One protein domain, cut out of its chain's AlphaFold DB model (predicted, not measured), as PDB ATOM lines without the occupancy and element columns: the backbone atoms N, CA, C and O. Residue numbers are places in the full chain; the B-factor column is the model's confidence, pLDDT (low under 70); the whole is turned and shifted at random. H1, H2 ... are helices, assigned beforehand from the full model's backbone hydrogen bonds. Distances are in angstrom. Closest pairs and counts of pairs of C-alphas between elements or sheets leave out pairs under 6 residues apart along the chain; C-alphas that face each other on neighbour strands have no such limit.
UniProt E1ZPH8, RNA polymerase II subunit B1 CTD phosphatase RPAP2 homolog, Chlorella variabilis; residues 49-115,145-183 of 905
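Overview. This is residues 49 to 115 and 145 to 183 of the 905 residues of the protein "RNA polymerase II subunit B1 CTD phosphatase RPAP2 homolog" of Chlorella variabilis (UniProt E1ZPH8). A short rod of crossed helices, in which H1 and H5 run lengthwise but apart and the shorter H2 and H3 lie near the middle. Small H4 and the unnamed residues 102 to 115 make one end; H6 leaves the other, its residues 176 to 183 sticking out. The printed part has 106 residues with six named helices, H1 to H6 in chain order, and no named strand, class all helix. It is compact, with a radius of gyration of the C-alphas of 14.0 A, and spans 49 by 23 by 21 A.

Arrangement. H1, residues 49 to 65, is the hub. Its residues 56 to 63 touch H2, residues 71 to 78, at a steep tilt of 46 degrees, opposite ways; the closest C-alphas, Ala 59 and Val 77, are 5.6 A apart. H3, residues 83 to 91, touches residues 155 to 161 of H5, residues 148 to 161, with C-alphas Gly 83 and Ala 158 closest at 4.1 A. H4, residues 97 to 101, only just touches H1, with C-alphas Met 64 and Arg 99 closest at 5.8 A. H6, residues 164 to 183, only just touches H1, about perpendicular at 82 degrees, with C-alphas Arg 52 and Phe 171 closest at 6.4 A. Every O i to N i+4 pair is within hydrogen-bond range in H2, H4, H5 and H6, against 11 of 13 in H1 and 4 of 5 in H3.

Along the chain. H1 begins at C-alpha 49 (-45.285, 22.950, 0.757) and is 24.6 A long. H2 measures 10.1 A, H3 11.3 A, H4 6.0 A and H5 20.1 A. H6, 28.3 A, ends at C-alpha 183 (-38.546, 11.192, 18.028).

Size, cuts and confidence. The C-alphas farthest apart, Arg 115 and Gln 183, are 50.3 A apart. Residues 116 to 144 are not printed; C-alphas 115 and 145 are 6.6 A apart across the cut. Of the links printed whole, no link is long. Residues 89 to 94 have pLDDT under 70.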
ATOM      1  N   PRO A  49     -44.884  21.621   1.222       96.50
ATOM      2  CA  PRO A  49     -45.285  22.950   0.757       96.50
ATOM      3  C   PRO A  49     -46.634  23.408   1.322       96.50
ATOM      4  O   PRO A  49     -46.772  24.563   1.706       96.50
ATOM      5  N   GLU A  50     -47.609  22.507   1.434       95.19
ATOM      6  CA  GLU A  50     -48.931  22.803   1.996       95.19
ATOM      7  C   GLU A  50     -48.859  23.115   3.501       95.19
ATOM      8  O   GLU A  50     -49.431  24.101   3.966       95.19
ATOM      9  N   LEU A  51     -48.092  22.328   4.264       96.44
ATOM     10  CA  LEU A  51     -47.804  22.587   5.676       96.44
ATOM     11  C   LEU A  51     -47.074  23.925   5.870       96.44
ATOM     12  O   LEU A  51     -47.363  24.632   6.837       96.44
ATOM     13  N   ARG A  52     -46.182  24.305   4.942       96.69
ATOM     14  CA  ARG A  52     -45.551  25.632   4.926       96.69
ATOM     15  C   ARG A  52     -46.582  26.731   4.687       96.69
ATOM     16  O   ARG A  52     -46.609  27.676   5.465       96.69
ATOM     17  N   SER A  53     -47.450  26.611   3.681       93.88
ATOM     18  CA  SER A  53     -48.484  27.617   3.394       93.88
ATOM     19  C   SER A  53     -49.462  27.786   4.566       93.88
ATOM     20  O   SER A  53     -49.724  28.912   4.990       93.88
ATOM     21  N   ARG A  54     -49.908  26.682   5.188       95.06
ATOM     22  CA  ARG A  54     -50.720  26.699   6.424       95.06
ATOM     23  C   ARG A  54     -49.986  27.365   7.606       95.06
ATOM     24  O   ARG A  54     -50.637  27.943   8.475       95.06
ATOM     25  N   ALA A  55     -48.652  27.294   7.661       95.94
ATOM     26  CA  ALA A  55     -47.840  27.975   8.674       95.94
ATOM     27  C   ALA A  55     -47.585  29.459   8.346       95.94
ATOM     28  O   ALA A  55     -47.561  30.277   9.262       95.94
ATOM     29  N   ALA A  56     -47.427  29.808   7.066       94.88
ATOM     30  CA  ALA A  56     -47.265  31.179   6.589       94.88
ATOM     31  C   ALA A  56     -48.533  32.012   6.809       94.88
ATOM     32  O   ALA A  56     -48.437  33.119   7.327       94.88
ATOM     33  N   PHE A  57     -49.716  31.445   6.550       93.12
ATOM     34  CA  PHE A  57     -50.998  32.073   6.885       93.12
ATOM     35  C   PHE A  57     -51.079  32.435   8.382       93.12
ATOM     36  O   PHE A  57     -51.189  33.603   8.742       93.12
ATOM     37  N   ARG A  58     -50.826  31.459   9.268       94.31
ATOM     38  CA  ARG A  58     -50.785  31.669  10.732       94.31
ATOM     39  C   ARG A  58     -49.681  32.629  11.204       94.31
ATOM     40  O   ARG A  58     -49.723  33.093  12.346       94.31
ATOM     41  N   ALA A  59     -48.670  32.889  10.373       94.50
ATOM     42  CA  ALA A  59     -47.656  33.909  10.620       94.50
ATOM     43  C   ALA A  59     -48.167  35.307  10.231       94.50
ATOM     44  O   ALA A  59     -47.952  36.244  11.000       94.50
ATOM     45  N   CYS A  60     -48.898  35.439   9.115       91.62
ATOM     46  CA  CYS A  60     -49.618  36.663   8.754       91.62
ATOM     47  C   CYS A  60     -50.591  37.078   9.864       91.62
ATOM     48  O   CYS A  60     -50.454  38.186  10.377       91.62
ATOM     49  N   ASP A  61     -51.490  36.185  10.295       90.56
ATOM     50  CA  ASP A  61     -52.528  36.463  11.307       90.56
ATOM     51  C   ASP A  61     -51.944  37.121  12.567       90.56
ATOM     52  O   ASP A  61     -52.345  38.209  12.983       90.56
ATOM     53  N   ARG A  62     -50.890  36.507  13.119       94.12
ATOM     54  CA  ARG A  62     -50.192  37.005  14.313       94.12
ATOM     55  C   ARG A  62     -49.540  38.370  14.089       94.12
ATOM     56  O   ARG A  62     -49.559  39.209  14.988       94.12
ATOM     57  N   LEU A  63     -48.970  38.617  12.908       94.19
ATOM     58  CA  LEU A  63     -48.368  39.911  12.571       94.19
ATOM     59  C   LEU A  63     -49.423  40.998  12.296       94.19
ATOM     60  O   LEU A  63     -49.157  42.170  12.581       94.19
ATOM     61  N   MET A  64     -50.620  40.637  11.826       90.88
ATOM     62  CA  MET A  64     -51.764  41.550  11.712       90.88
ATOM     63  C   MET A  64     -52.263  41.964  13.101       90.88
ATOM     64  O   MET A  64     -52.164  43.140  13.468       90.88
ATOM     65  N   GLU A  65     -52.707  40.997  13.908       90.44
ATOM     66  CA  GLU A  65     -53.264  41.221  15.248       90.44
ATOM     67  C   GLU A  65     -52.273  41.928  16.188       90.44
ATOM     68  O   GLU A  65     -52.548  43.010  16.722       90.44
ATOM     69  N   GLN A  66     -51.115  41.295  16.404       93.88
ATOM     70  CA  GLN A  66     -50.204  41.569  17.518       93.88
ATOM     71  C   GLN A  66     -48.972  42.358  17.054       93.88
ATOM     72  O   GLN A  66     -48.398  43.127  17.823       93.88
ATOM     73  N   GLY A  67     -48.580  42.212  15.783       94.31
ATOM     74  CA  GLY A  67     -47.303  42.715  15.278       94.31
ATOM     75  C   GLY A  67     -46.122  41.940  15.865       94.31
ATOM     76  O   GLY A  67     -46.211  40.741  16.127       94.31
ATOM     77  N   ALA A  68     -44.998  42.624  16.071       96.56
ATOM     78  CA  ALA A  68     -43.830  42.072  16.745       96.56
ATOM     79  C   ALA A  68     -43.182  43.130  17.648       96.56
ATOM     80  O   ALA A  68     -42.920  44.248  17.214       96.56
ATOM     81  N   GLY A  69     -42.868  42.767  18.893       96.94
ATOM     82  CA  GLY A  69     -42.174  43.643  19.846       96.94
ATOM     83  C   GLY A  69     -40.658  43.728  19.630       96.94
ATOM     84  O   GLY A  69     -39.987  44.517  20.286       96.94
ATOM     85  N   SER A  70     -40.095  42.910  18.734       97.56
ATOM     86  CA  SER A  70     -38.671  42.933  18.375       97.56
ATOM     87  C   SER A  70     -38.426  42.360  16.977       97.56
ATOM     88  O   SER A  70     -39.198  41.530  16.490       97.56
ATOM     89  N   GLU A  71     -37.308  42.736  16.349       96.81
ATOM     90  CA  GLU A  71     -36.891  42.158  15.061       96.81
ATOM     91  C   GLU A  71     -36.659  40.637  15.160       96.81
ATOM     92  O   GLU A  71     -36.997  39.896  14.239       96.81
ATOM     93  N   ALA A  72     -36.165  40.147  16.303       97.56
ATOM     94  CA  ALA A  72     -35.990  38.718  16.562       97.56
ATOM     95  C   ALA A  72     -37.329  37.952  16.571       97.56
ATOM     96  O   ALA A  72     -37.433  36.872  15.981       97.56
ATOM     97  N   GLN A  73     -38.368  38.524  17.194       97.19
ATOM     98  CA  GLN A  73     -39.730  37.984  17.153       97.19
ATOM     99  C   GLN A  73     -40.295  38.024  15.728       97.19
ATOM    100  O   GLN A  73     -40.816  37.010  15.262       97.19
ATOM    101  N   LEU A  74     -40.136  39.149  15.016       97.00
ATOM    102  CA  LEU A  74     -40.574  39.280  13.624       97.00
ATOM    103  C   LEU A  74     -39.927  38.207  12.737       97.00
ATOM    104  O   LEU A  74     -40.627  37.528  11.994       97.00
ATOM    105  N   TRP A  75     -38.615  37.990  12.861       97.31
ATOM    106  CA  TRP A  75     -37.897  36.946  12.126       97.31
ATOM    107  C   TRP A  75     -38.351  35.535  12.521       97.31
ATOM    108  O   TRP A  75     -38.549  34.685  11.657       97.31
ATOM    109  N   THR A  76     -38.590  35.281  13.810       96.62
ATOM    110  CA  THR A  76     -39.054  33.975  14.308       96.62
ATOM    111  C   THR A  76     -40.448  33.606  13.788       96.62
ATOM    112  O   THR A  76     -40.712  32.418  13.578       96.62
ATOM    113  N   VAL A  77     -41.309  34.598  13.541       96.31
ATOM    114  CA  VAL A  77     -42.634  34.419  12.929       96.31
ATOM    115  C   VAL A  77     -42.532  34.362  11.398       96.31
ATOM    116  O   VAL A  77     -42.928  33.368  10.801       96.31
ATOM    117  N   ALA A  78     -41.931  35.367  10.755       96.69
ATOM    118  CA  ALA A  78     -41.937  35.519   9.297       96.69
ATOM    119  C   ALA A  78     -41.008  34.552   8.533       96.69
ATOM    120  O   ALA A  78     -41.163  34.393   7.327       96.69
ATOM    121  N   ARG A  79     -40.067  33.853   9.187       97.19
ATOM    122  CA  ARG A  79     -39.120  32.917   8.531       97.19
ATOM    123  C   ARG A  79     -39.755  31.766   7.728       97.19
ATOM    124  O   ARG A  79     -39.046  31.155   6.931       97.19
ATOM    125  N   VAL A  80     -41.040  31.457   7.933       97.19
ATOM    126  CA  VAL A  80     -41.812  30.479   7.127       97.19
ATOM    127  C   VAL A  80     -42.292  31.043   5.779       97.19
ATOM    128  O   VAL A  80     -42.613  30.279   4.867       97.19
ATOM    129  N   MET A  81     -42.335  32.372   5.673       96.62
ATOM    130  CA  MET A  81     -42.759  33.144   4.507       96.62
ATOM    131  C   MET A  81     -41.556  33.448   3.609       96.62
ATOM    132  O   MET A  81     -40.413  33.496   4.086       96.62
ATOM    133  N   CYS A  82     -41.793  33.699   2.323       96.56
ATOM    134  CA  CYS A  82     -40.840  34.405   1.468       96.56
ATOM    135  C   CYS A  82     -41.058  35.925   1.501       96.56
ATOM    136  O   CYS A  82     -42.042  36.428   2.046       96.56
ATOM    137  N   GLY A  83     -40.117  36.664   0.916       94.88
ATOM    138  CA  GLY A  83     -40.214  38.106   0.718       94.88
ATOM    139  C   GLY A  83     -41.412  38.476  -0.147       94.88
ATOM    140  O   GLY A  83     -42.100  39.431   0.181       94.88
ATOM    141  N   GLU A  84     -41.720  37.674  -1.171       91.69
ATOM    142  CA  GLU A  84     -42.895  37.864  -2.033       91.69
ATOM    143  C   GLU A  84     -44.208  37.646  -1.270       91.69
ATOM    144  O   GLU A  84     -45.136  38.411  -1.462       91.69
ATOM    145  N   GLU A  85     -44.304  36.667  -0.365       90.50
ATOM    146  CA  GLU A  85     -45.498  36.463   0.476       90.50
ATOM    147  C   GLU A  85     -45.655  37.580   1.508       90.50
ATOM    148  O   GLU A  85     -46.754  38.085   1.720       90.50
ATOM    149  N   TYR A  86     -44.547  38.003   2.121       91.25
ATOM    150  CA  TYR A  86     -44.520  39.137   3.039       91.25
ATOM    151  C   TYR A  86     -44.819  40.462   2.313       91.25
ATOM    152  O   TYR A  86     -45.420  41.358   2.901       91.25
ATOM    153  N   GLU A  87     -44.484  40.578   1.020       83.75
ATOM    154  CA  GLU A  87     -44.849  41.717   0.169       83.75
ATOM    155  C   GLU A  87     -46.171  41.574  -0.589       83.75
ATOM    156  O   GLU A  87     -46.697  42.588  -1.024       83.75
ATOM    157  N   GLN A  88     -46.789  40.394  -0.670       72.88
ATOM    158  CA  GLN A  88     -48.150  40.211  -1.191       72.88
ATOM    159  C   GLN A  88     -49.194  40.365  -0.086       72.88
ATOM    160  O   GLN A  88     -50.175  41.069  -0.294       72.88
ATOM    161  N   ALA A  89     -48.926  39.860   1.124       60.59
ATOM    162  CA  ALA A  89     -49.688  40.224   2.322       60.59
ATOM    163  C   ALA A  89     -49.683  41.751   2.560       60.59
ATOM    164  O   ALA A  89     -50.600  42.300   3.157       60.59
ATOM    165  N   ARG A  90     -48.661  42.451   2.060       53.25
ATOM    166  CA  ARG A  90     -48.500  43.910   2.119       53.25
ATOM    167  C   ARG A  90     -49.032  44.652   0.883       53.25
ATOM    168  O   ARG A  90     -49.525  45.762   1.018       53.25
ATOM    169  N   GLY A  91     -48.844  44.079  -0.306       42.91
ATOM    170  CA  GLY A  91     -49.021  44.712  -1.622       42.91
ATOM    171  C   GLY A  91     -50.259  44.248  -2.388       42.91
ATOM    172  O   GLY A  91     -50.519  44.729  -3.488       42.91
ATOM    173  N   ARG A  92     -51.048  43.342  -1.805       47.97
ATOM    174  CA  ARG A  92     -52.478  43.206  -2.085       47.97
ATOM    175  C   ARG A  92     -53.276  43.349  -0.788       47.97
ATOM    176  O   ARG A  92     -53.646  42.347  -0.189       47.97
ATOM    177  N   PHE A  93     -53.509  44.602  -0.393       53.41
ATOM    178  CA  PHE A  93     -54.686  45.084   0.354       53.41
ATOM    179  C   PHE A  93     -55.107  44.339   1.648       53.41
ATOM    180  O   PHE A  93     -56.247  44.460   2.077       53.41
ATOM    181  N   LEU A  94     -54.223  43.557   2.288       63.16
ATOM    182  CA  LEU A  94     -54.556  42.765   3.485       63.16
ATOM    183  C   LEU A  94     -53.691  43.139   4.695       63.16
ATOM    184  O   LEU A  94     -53.973  44.128   5.350       63.16
ATOM    185  N   ALA A  95     -52.616  42.425   5.027       73.69
ATOM    186  CA  ALA A  95     -51.927  42.567   6.319       73.69
ATOM    187  C   ALA A  95     -51.364  43.965   6.656       73.69
ATOM    188  O   ALA A  95     -51.222  44.293   7.836       73.69
ATOM    189  N   ALA A  96     -51.038  44.796   5.662       83.94
ATOM    190  CA  ALA A  96     -50.655  46.194   5.899       83.94
ATOM    191  C   ALA A  96     -51.870  47.136   6.047       83.94
ATOM    192  O   ALA A  96     -51.771  48.153   6.733       83.94
ATOM    193  N   GLU A  97     -53.003  46.780   5.442       84.19
ATOM    194  CA  GLU A  97     -54.241  47.558   5.384       84.19
ATOM    195  C   GLU A  97     -55.196  47.216   6.525       84.19
ATOM    196  O   GLU A  97     -55.610  48.119   7.233       84.19
ATOM    197  N   GLU A  98     -55.412  45.938   6.832       84.88
ATOM    198  CA  GLU A  98     -56.059  45.465   8.064       84.88
ATOM    199  C   GLU A  98     -55.401  46.072   9.312       84.88
ATOM    200  O   GLU A  98     -56.069  46.461  10.270       84.88
ATOM    201  N   ARG A  99     -54.071  46.251   9.287       91.62
ATOM    202  CA  ARG A  99     -53.364  47.005  10.332       91.62
ATOM    203  C   ARG A  99     -53.733  48.489  10.322       91.62
ATOM    204  O   ARG A  99     -54.018  49.012  11.396       91.62
ATOM    205  N   ALA A 100     -53.771  49.152   9.165       91.31
ATOM    206  CA  ALA A 100     -54.150  50.564   9.047       91.31
ATOM    207  C   ALA A 100     -55.615  50.825   9.468       91.31
ATOM    208  O   ALA A 100     -55.877  51.748  10.241       91.31
ATOM    209  N   ILE A 101     -56.543  49.953   9.056       88.25
ATOM    210  CA  ILE A 101     -57.948  49.889   9.484       88.25
ATOM    211  C   ILE A 101     -58.023  49.716  11.009       88.25
ATOM    212  O   ILE A 101     -58.738  50.455  11.684       88.25
ATOM    213  N   ALA A 102     -57.208  48.820  11.580       90.81
ATOM    214  CA  ALA A 102     -57.056  48.640  13.027       90.81
ATOM    215  C   ALA A 102     -56.228  49.741  13.737       90.81
ATOM    216  O   ALA A 102     -55.851  49.567  14.899       90.81
ATOM    217  N   GLY A 103     -55.925  50.862  13.070       92.56
ATOM    218  CA  GLY A 103     -55.243  52.021  13.654       92.56
ATOM    219  C   GLY A 103     -53.735  51.858  13.881       92.56
ATOM    220  O   GLY A 103     -53.157  52.536  14.732       92.56
ATOM    221  N   LYS A 104     -53.080  50.936  13.168       95.00
ATOM    222  CA  LYS A 104     -51.667  50.553  13.331       95.00
ATOM    223  C   LYS A 104     -50.910  50.706  12.012       95.00
ATOM    224  O   LYS A 104     -51.405  50.366  10.946       95.00
ATOM    225  N   CYS A 105     -49.657  51.137  12.072       95.69
ATOM    226  CA  CYS A 105     -48.751  51.120  10.924       95.69
ATOM    227  C   CYS A 105     -48.573  49.682  10.393       95.69
ATOM    228  O   CYS A 105     -48.347  48.743  11.165       95.69
ATOM    229  N   GLY A 106     -48.601  49.518   9.067       93.94
ATOM    230  CA  GLY A 106     -48.369  48.257   8.357       93.94
ATOM    231  C   GLY A 106     -46.954  47.683   8.520       93.94
ATOM    232  O   GLY A 106     -46.697  46.553   8.118       93.94
ATOM    233  N   ASN A 107     -46.029  48.414   9.152       96.31
ATOM    234  CA  ASN A 107     -44.812  47.825   9.707       96.31
ATOM    235  C   ASN A 107     -45.151  47.115  11.037       96.31
ATOM    236  O   ASN A 107     -45.495  47.805  12.000       96.31
ATOM    237  N   PRO A 108     -45.012  45.779  11.151       96.06
ATOM    238  CA  PRO A 108     -45.369  45.044  12.367       96.06
ATOM    239  C   PRO A 108     -44.535  45.424  13.602       96.06
ATOM    240  O   PRO A 108     -44.996  45.185  14.714       96.06
ATOM    241  N   LEU A 109     -43.361  46.048  13.424       97.12
ATOM    242  CA  LEU A 109     -42.524  46.591  14.508       97.12
ATOM    243  C   LEU A 109     -42.966  47.987  14.990       97.12
ATOM    244  O   LEU A 109     -42.339  48.553  15.883       97.12
ATOM    245  N   CYS A 110     -43.992  48.589  14.379       97.25
ATOM    246  CA  CYS A 110     -44.417  49.955  14.670       97.25
ATOM    247  C   CYS A 110     -45.850  50.004  15.217       97.25
ATOM    248  O   CYS A 110     -46.810  49.659  14.528       97.25
ATOM    249  N   SER A 111     -45.985  50.506  16.447       95.75
ATOM    250  CA  SER A 111     -47.271  50.706  17.135       95.75
ATOM    251  C   SER A 111     -47.914  52.074  16.871       95.75
ATOM    252  O   SER A 111     -48.966  52.365  17.431       95.75
ATOM    253  N   ARG A 112     -47.281  52.946  16.071       96.06
ATOM    254  CA  ARG A 112     -47.863  54.245  15.683       96.06
ATOM    255  C   ARG A 112     -48.953  54.024  14.626       96.06
ATOM    256  O   ARG A 112     -48.766  53.132  13.799       96.06
ATOM    257  N   PRO A 113     -50.029  54.823  14.583       94.56
ATOM    258  CA  PRO A 113     -50.995  54.780  13.486       94.56
ATOM    259  C   PRO A 113     -50.386  55.270  12.152       94.56
ATOM    260  O   PRO A 113     -49.350  55.954  12.166       94.56
ATOM    261  N   PRO A 114     -51.010  54.942  11.002       94.31
ATOM    262  CA  PRO A 114     -50.711  55.541   9.694       94.31
ATOM    263  C   PRO A 114     -50.754  57.085   9.697       94.31
ATOM    264  O   PRO A 114     -51.195  57.724  10.658       94.31
ATOM    265  N   ARG A 115     -50.259  57.712   8.619       91.00
ATOM    266  CA  ARG A 115     -50.351  59.180   8.449       91.00
ATOM    267  C   ARG A 115     -51.808  59.614   8.219       91.00
ATOM    268  O   ARG A 115     -52.628  58.813   7.789       91.00
ATOM    269  N   TYR A 145     -48.291  53.332   6.200       94.75
ATOM    270  CA  TYR A 145     -47.166  53.509   7.111       94.75
ATOM    271  C   TYR A 145     -47.184  54.900   7.747       94.75
ATOM    272  O   TYR A 145     -47.481  55.902   7.100       94.75
ATOM    273  N   CYS A 146     -46.727  55.004   8.997       96.12
ATOM    274  CA  CYS A 146     -46.519  56.299   9.657       96.12
ATOM    275  C   CYS A 146     -45.419  57.167   8.988       96.12
ATOM    276  O   CYS A 146     -45.228  58.333   9.342       96.12
ATOM    277  N   GLY A 147     -44.674  56.615   8.022       95.75
ATOM    278  CA  GLY A 147     -43.699  57.320   7.192       95.75
ATOM    279  C   GLY A 147     -42.808  56.375   6.381       95.75
ATOM    280  O   GLY A 147     -42.760  55.170   6.650       95.75
ATOM    281  N   ALA A 148     -42.074  56.950   5.425       95.06
ATOM    282  CA  ALA A 148     -41.217  56.231   4.480       95.06
ATOM    283  C   ALA A 148     -40.154  55.338   5.154       95.06
ATOM    284  O   ALA A 148     -39.804  54.293   4.614       95.06
ATOM    285  N   ASP A 149     -39.681  55.670   6.362       96.50
ATOM    286  CA  ASP A 149     -38.743  54.817   7.107       96.50
ATOM    287  C   ASP A 149     -39.336  53.448   7.465       96.50
ATOM    288  O   ASP A 149     -38.647  52.432   7.392       96.50
ATOM    289  N   CYS A 150     -40.627  53.401   7.815       96.44
ATOM    290  CA  CYS A 150     -41.326  52.143   8.080       96.44
ATOM    291  C   CYS A 150     -41.558  51.356   6.789       96.44
ATOM    292  O   CYS A 150     -41.328  50.151   6.759       96.44
ATOM    293  N   GLU A 151     -41.940  52.029   5.707       94.56
ATOM    294  CA  GLU A 151     -42.099  51.420   4.384       94.56
ATOM    295  C   GLU A 151     -40.771  50.821   3.865       94.56
ATOM    296  O   GLU A 151     -40.731  49.686   3.375       94.56
ATOM    297  N   ALA A 152     -39.665  51.551   4.031       95.25
ATOM    298  CA  ALA A 152     -38.320  51.117   3.674       95.25
ATOM    299  C   ALA A 152     -37.814  49.988   4.585       95.25
ATOM    300  O   ALA A 152     -37.193  49.048   4.092       95.25
ATOM    301  N   ALA A 153     -38.100  50.029   5.892       95.75
ATOM    302  CA  ALA A 153     -37.789  48.932   6.809       95.75
ATOM    303  C   ALA A 153     -38.508  47.634   6.403       95.75
ATOM    304  O   ALA A 153     -37.874  46.582   6.349       95.75
ATOM    305  N   VAL A 154     -39.792  47.715   6.028       94.56
ATOM    306  CA  VAL A 154     -40.570  46.560   5.550       94.56
ATOM    307  C   VAL A 154     -40.019  46.031   4.214       94.56
ATOM    308  O   VAL A 154     -39.834  44.822   4.110       94.56
ATOM    309  N   ARG A 155     -39.631  46.893   3.247       94.38
ATOM    310  CA  ARG A 155     -38.944  46.450   2.001       94.38
ATOM    311  C   ARG A 155     -37.612  45.741   2.296       94.38
ATOM    312  O   ARG A 155     -37.342  44.667   1.769       94.38
ATOM    313  N   ARG A 156     -36.777  46.306   3.179       96.44
ATOM    314  CA  ARG A 156     -35.488  45.699   3.582       96.44
ATOM    315  C   ARG A 156     -35.676  44.354   4.290       96.44
ATOM    316  O   ARG A 156     -34.850  43.460   4.122       96.44
ATOM    317  N   PHE A 157     -36.737  44.206   5.083       96.38
ATOM    318  CA  PHE A 157     -37.055  42.947   5.752       96.38
ATOM    319  C   PHE A 157     -37.564  41.888   4.763       96.38
ATOM    320  O   PHE A 157     -37.086  40.756   4.797       96.38
ATOM    321  N   ALA A 158     -38.441  42.263   3.828       95.31
ATOM    322  CA  ALA A 158     -38.896  41.387   2.749       95.31
ATOM    323  C   ALA A 158     -37.730  40.838   1.915       95.31
ATOM    324  O   ALA A 158     -37.597  39.627   1.750       95.31
ATOM    325  N   ALA A 159     -36.816  41.715   1.483       96.19
ATOM    326  CA  ALA A 159     -35.623  41.322   0.736       96.19
ATOM    327  C   ALA A 159     -34.749  40.301   1.495       96.19
ATOM    328  O   ALA A 159     -34.178  39.401   0.883       96.19
ATOM    329  N   ARG A 160     -34.689  40.381   2.835       97.25
ATOM    330  CA  ARG A 160     -33.982  39.404   3.688       97.25
ATOM    331  C   ARG A 160     -34.689  38.049   3.795       97.25
ATOM    332  O   ARG A 160     -34.021  37.062   4.093       97.25
ATOM    333  N   LEU A 161     -36.000  37.969   3.558       96.62
ATOM    334  CA  LEU A 161     -36.716  36.690   3.497       96.62
ATOM    335  C   LEU A 161     -36.445  35.933   2.182       96.62
ATOM    336  O   LEU A 161     -36.525  34.703   2.183       96.62
ATOM    337  N   GLY A 162     -36.075  36.611   1.092       96.94
ATOM    338  CA  GLY A 162     -35.733  35.969  -0.186       96.94
ATOM    339  C   GLY A 162     -36.918  35.263  -0.865       96.94
ATOM    340  O   GLY A 162     -38.068  35.564  -0.570       96.94
ATOM    341  N   SER A 163     -36.655  34.332  -1.785       97.06
ATOM    342  CA  SER A 163     -37.689  33.684  -2.617       97.06
ATOM    343  C   SER A 163     -38.467  32.559  -1.914       97.06
ATOM    344  O   SER A 163     -38.060  32.048  -0.864       97.06
ATOM    345  N   GLY A 164     -39.573  32.116  -2.531       93.94
ATOM    346  CA  GLY A 164     -40.368  30.955  -2.091       93.94
ATOM    347  C   GLY A 164     -39.551  29.680  -1.815       93.94
ATOM    348  O   GLY A 164     -39.842  28.952  -0.864       93.94
ATOM    349  N   ALA A 165     -38.481  29.442  -2.581       96.56
ATOM    350  CA  ALA A 165     -37.584  28.303  -2.378       96.56
ATOM    351  C   ALA A 165     -36.832  28.381  -1.035       96.56
ATOM    352  O   ALA A 165     -36.834  27.413  -0.276       96.56
ATOM    353  N   LEU A 166     -36.272  29.548  -0.694       97.25
ATOM    354  CA  LEU A 166     -35.576  29.765   0.584       97.25
ATOM    355  C   LEU A 166     -36.539  29.691   1.779       97.25
ATOM    356  O   LEU A 166     -36.168  29.216   2.850       97.25
ATOM    357  N   ALA A 167     -37.793  30.117   1.604       96.69
ATOM    358  CA  ALA A 167     -38.831  29.949   2.620       96.69
ATOM    359  C   ALA A 167     -39.172  28.467   2.867       96.69
ATOM    360  O   ALA A 167     -39.298  28.045   4.018       96.69
ATOM    361  N   LEU A 168     -39.270  27.661   1.803       97.25
ATOM    362  CA  LEU A 168     -39.488  26.215   1.901       97.25
ATOM    363  C   LEU A 168     -38.281  25.476   2.495       97.25
ATOM    364  O   LEU A 168     -38.475  24.558   3.292       97.25
ATOM    365  N   GLU A 169     -37.055  25.892   2.180       97.88
ATOM    366  CA  GLU A 169     -35.832  25.354   2.787       97.88
ATOM    367  C   GLU A 169     -35.790  25.636   4.298       97.88
ATOM    368  O   GLU A 169     -35.699  24.700   5.099       97.88
ATOM    369  N   ARG A 170     -35.975  26.905   4.708       97.44
ATOM    370  CA  ARG A 170     -36.075  27.293   6.130       97.44
ATOM    371  C   ARG A 170     -37.168  26.510   6.853       97.44
ATOM    372  O   ARG A 170     -36.938  26.014   7.957       97.44
ATOM    373  N   PHE A 171     -38.349  26.379   6.244       97.94
ATOM    374  CA  PHE A 171     -39.449  25.599   6.807       97.94
ATOM    375  C   PHE A 171     -39.091  24.120   6.968       97.94
ATOM    376  O   PHE A 171     -39.334  23.542   8.027       97.94
ATOM    377  N   THR A 172     -38.461  23.521   5.957       97.81
ATOM    378  CA  THR A 172     -38.057  22.110   5.974       97.81
ATOM    379  C   THR A 172     -37.033  21.839   7.076       97.81
ATOM    380  O   THR A 172     -37.205  20.883   7.832       97.81
ATOM    381  N   ALA A 173     -36.033  22.710   7.249       97.38
ATOM    382  CA  ALA A 173     -35.060  22.607   8.338       97.38
ATOM    383  C   ALA A 173     -35.727  22.685   9.727       97.38
ATOM    384  O   ALA A 173     -35.467  21.852  10.597       97.38
ATOM    385  N   MET A 174     -36.655  23.631   9.933       97.50
ATOM    386  CA  MET A 174     -37.423  23.726  11.184       97.50
ATOM    387  C   MET A 174     -38.293  22.488  11.435       97.50
ATOM    388  O   MET A 174     -38.327  21.969  12.551       97.50
ATOM    389  N   TYR A 175     -38.983  21.997  10.405       97.06
ATOM    390  CA  TYR A 175     -39.848  20.825  10.495       97.06
ATOM    391  C   TYR A 175     -39.055  19.550  10.831       97.06
ATOM    392  O   TYR A 175     -39.500  18.741  11.647       97.06
ATOM    393  N   GLN A 176     -37.850  19.397  10.270       97.38
ATOM    394  CA  GLN A 176     -36.932  18.309  10.618       97.38
ATOM    395  C   GLN A 176     -36.493  18.377  12.088       97.38
ATOM    396  O   GLN A 176     -36.597  17.365  12.780       97.38
ATOM    397  N   LEU A 177     -36.094  19.551  12.594       97.38
ATOM    398  CA  LEU A 177     -35.722  19.733  14.007       97.38
ATOM    399  C   LEU A 177     -36.881  19.396  14.964       97.38
ATOM    400  O   LEU A 177     -36.685  18.697  15.958       97.38
ATOM    401  N   VAL A 178     -38.109  19.826  14.644       96.19
ATOM    402  CA  VAL A 178     -39.305  19.484  15.439       96.19
ATOM    403  C   VAL A 178     -39.567  17.975  15.427       96.19
ATOM    404  O   VAL A 178     -39.837  17.396  16.480       96.19
ATOM    405  N   ARG A 179     -39.438  17.308  14.270       96.38
ATOM    406  CA  ARG A 179     -39.592  15.846  14.180       96.38
ATOM    407  C   ARG A 179     -38.502  15.082  14.931       96.38
ATOM    408  O   ARG A 179     -38.831  14.100  15.591       96.38
ATOM    409  N   GLN A 180     -37.250  15.536  14.887       96.94
ATOM    410  CA  GLN A 180     -36.152  14.947  15.661       96.94
ATOM    411  C   GLN A 180     -36.417  15.068  17.169       96.94
ATOM    412  O   GLN A 180     -36.338  14.069  17.878       96.94
ATOM    413  N   GLY A 181     -36.841  16.242  17.652       96.88
ATOM    414  CA  GLY A 181     -37.217  16.434  19.059       96.88
ATOM    415  C   GLY A 181     -38.416  15.579  19.500       96.88
ATOM    416  O   GLY A 181     -38.437  15.075  20.622       96.88
ATOM    417  N   GLN A 182     -39.397  15.353  18.619       96.31
ATOM    418  CA  GLN A 182     -40.497  14.413  18.875       96.31
ATOM    419  C   GLN A 182     -40.013  12.957  18.940       96.31
ATOM    420  O   GLN A 182     -40.411  12.230  19.847       96.31
ATOM    421  N   GLN A 183     -39.134  12.537  18.025       96.56
ATOM    422  CA  GLN A 183     -38.546  11.192  18.028       96.56
ATOM    423  C   GLN A 183     -37.678  10.952  19.269       96.56
ATOM    424  O   GLN A 183     -37.795   9.898  19.887       96.56
TER     425      GLN A 183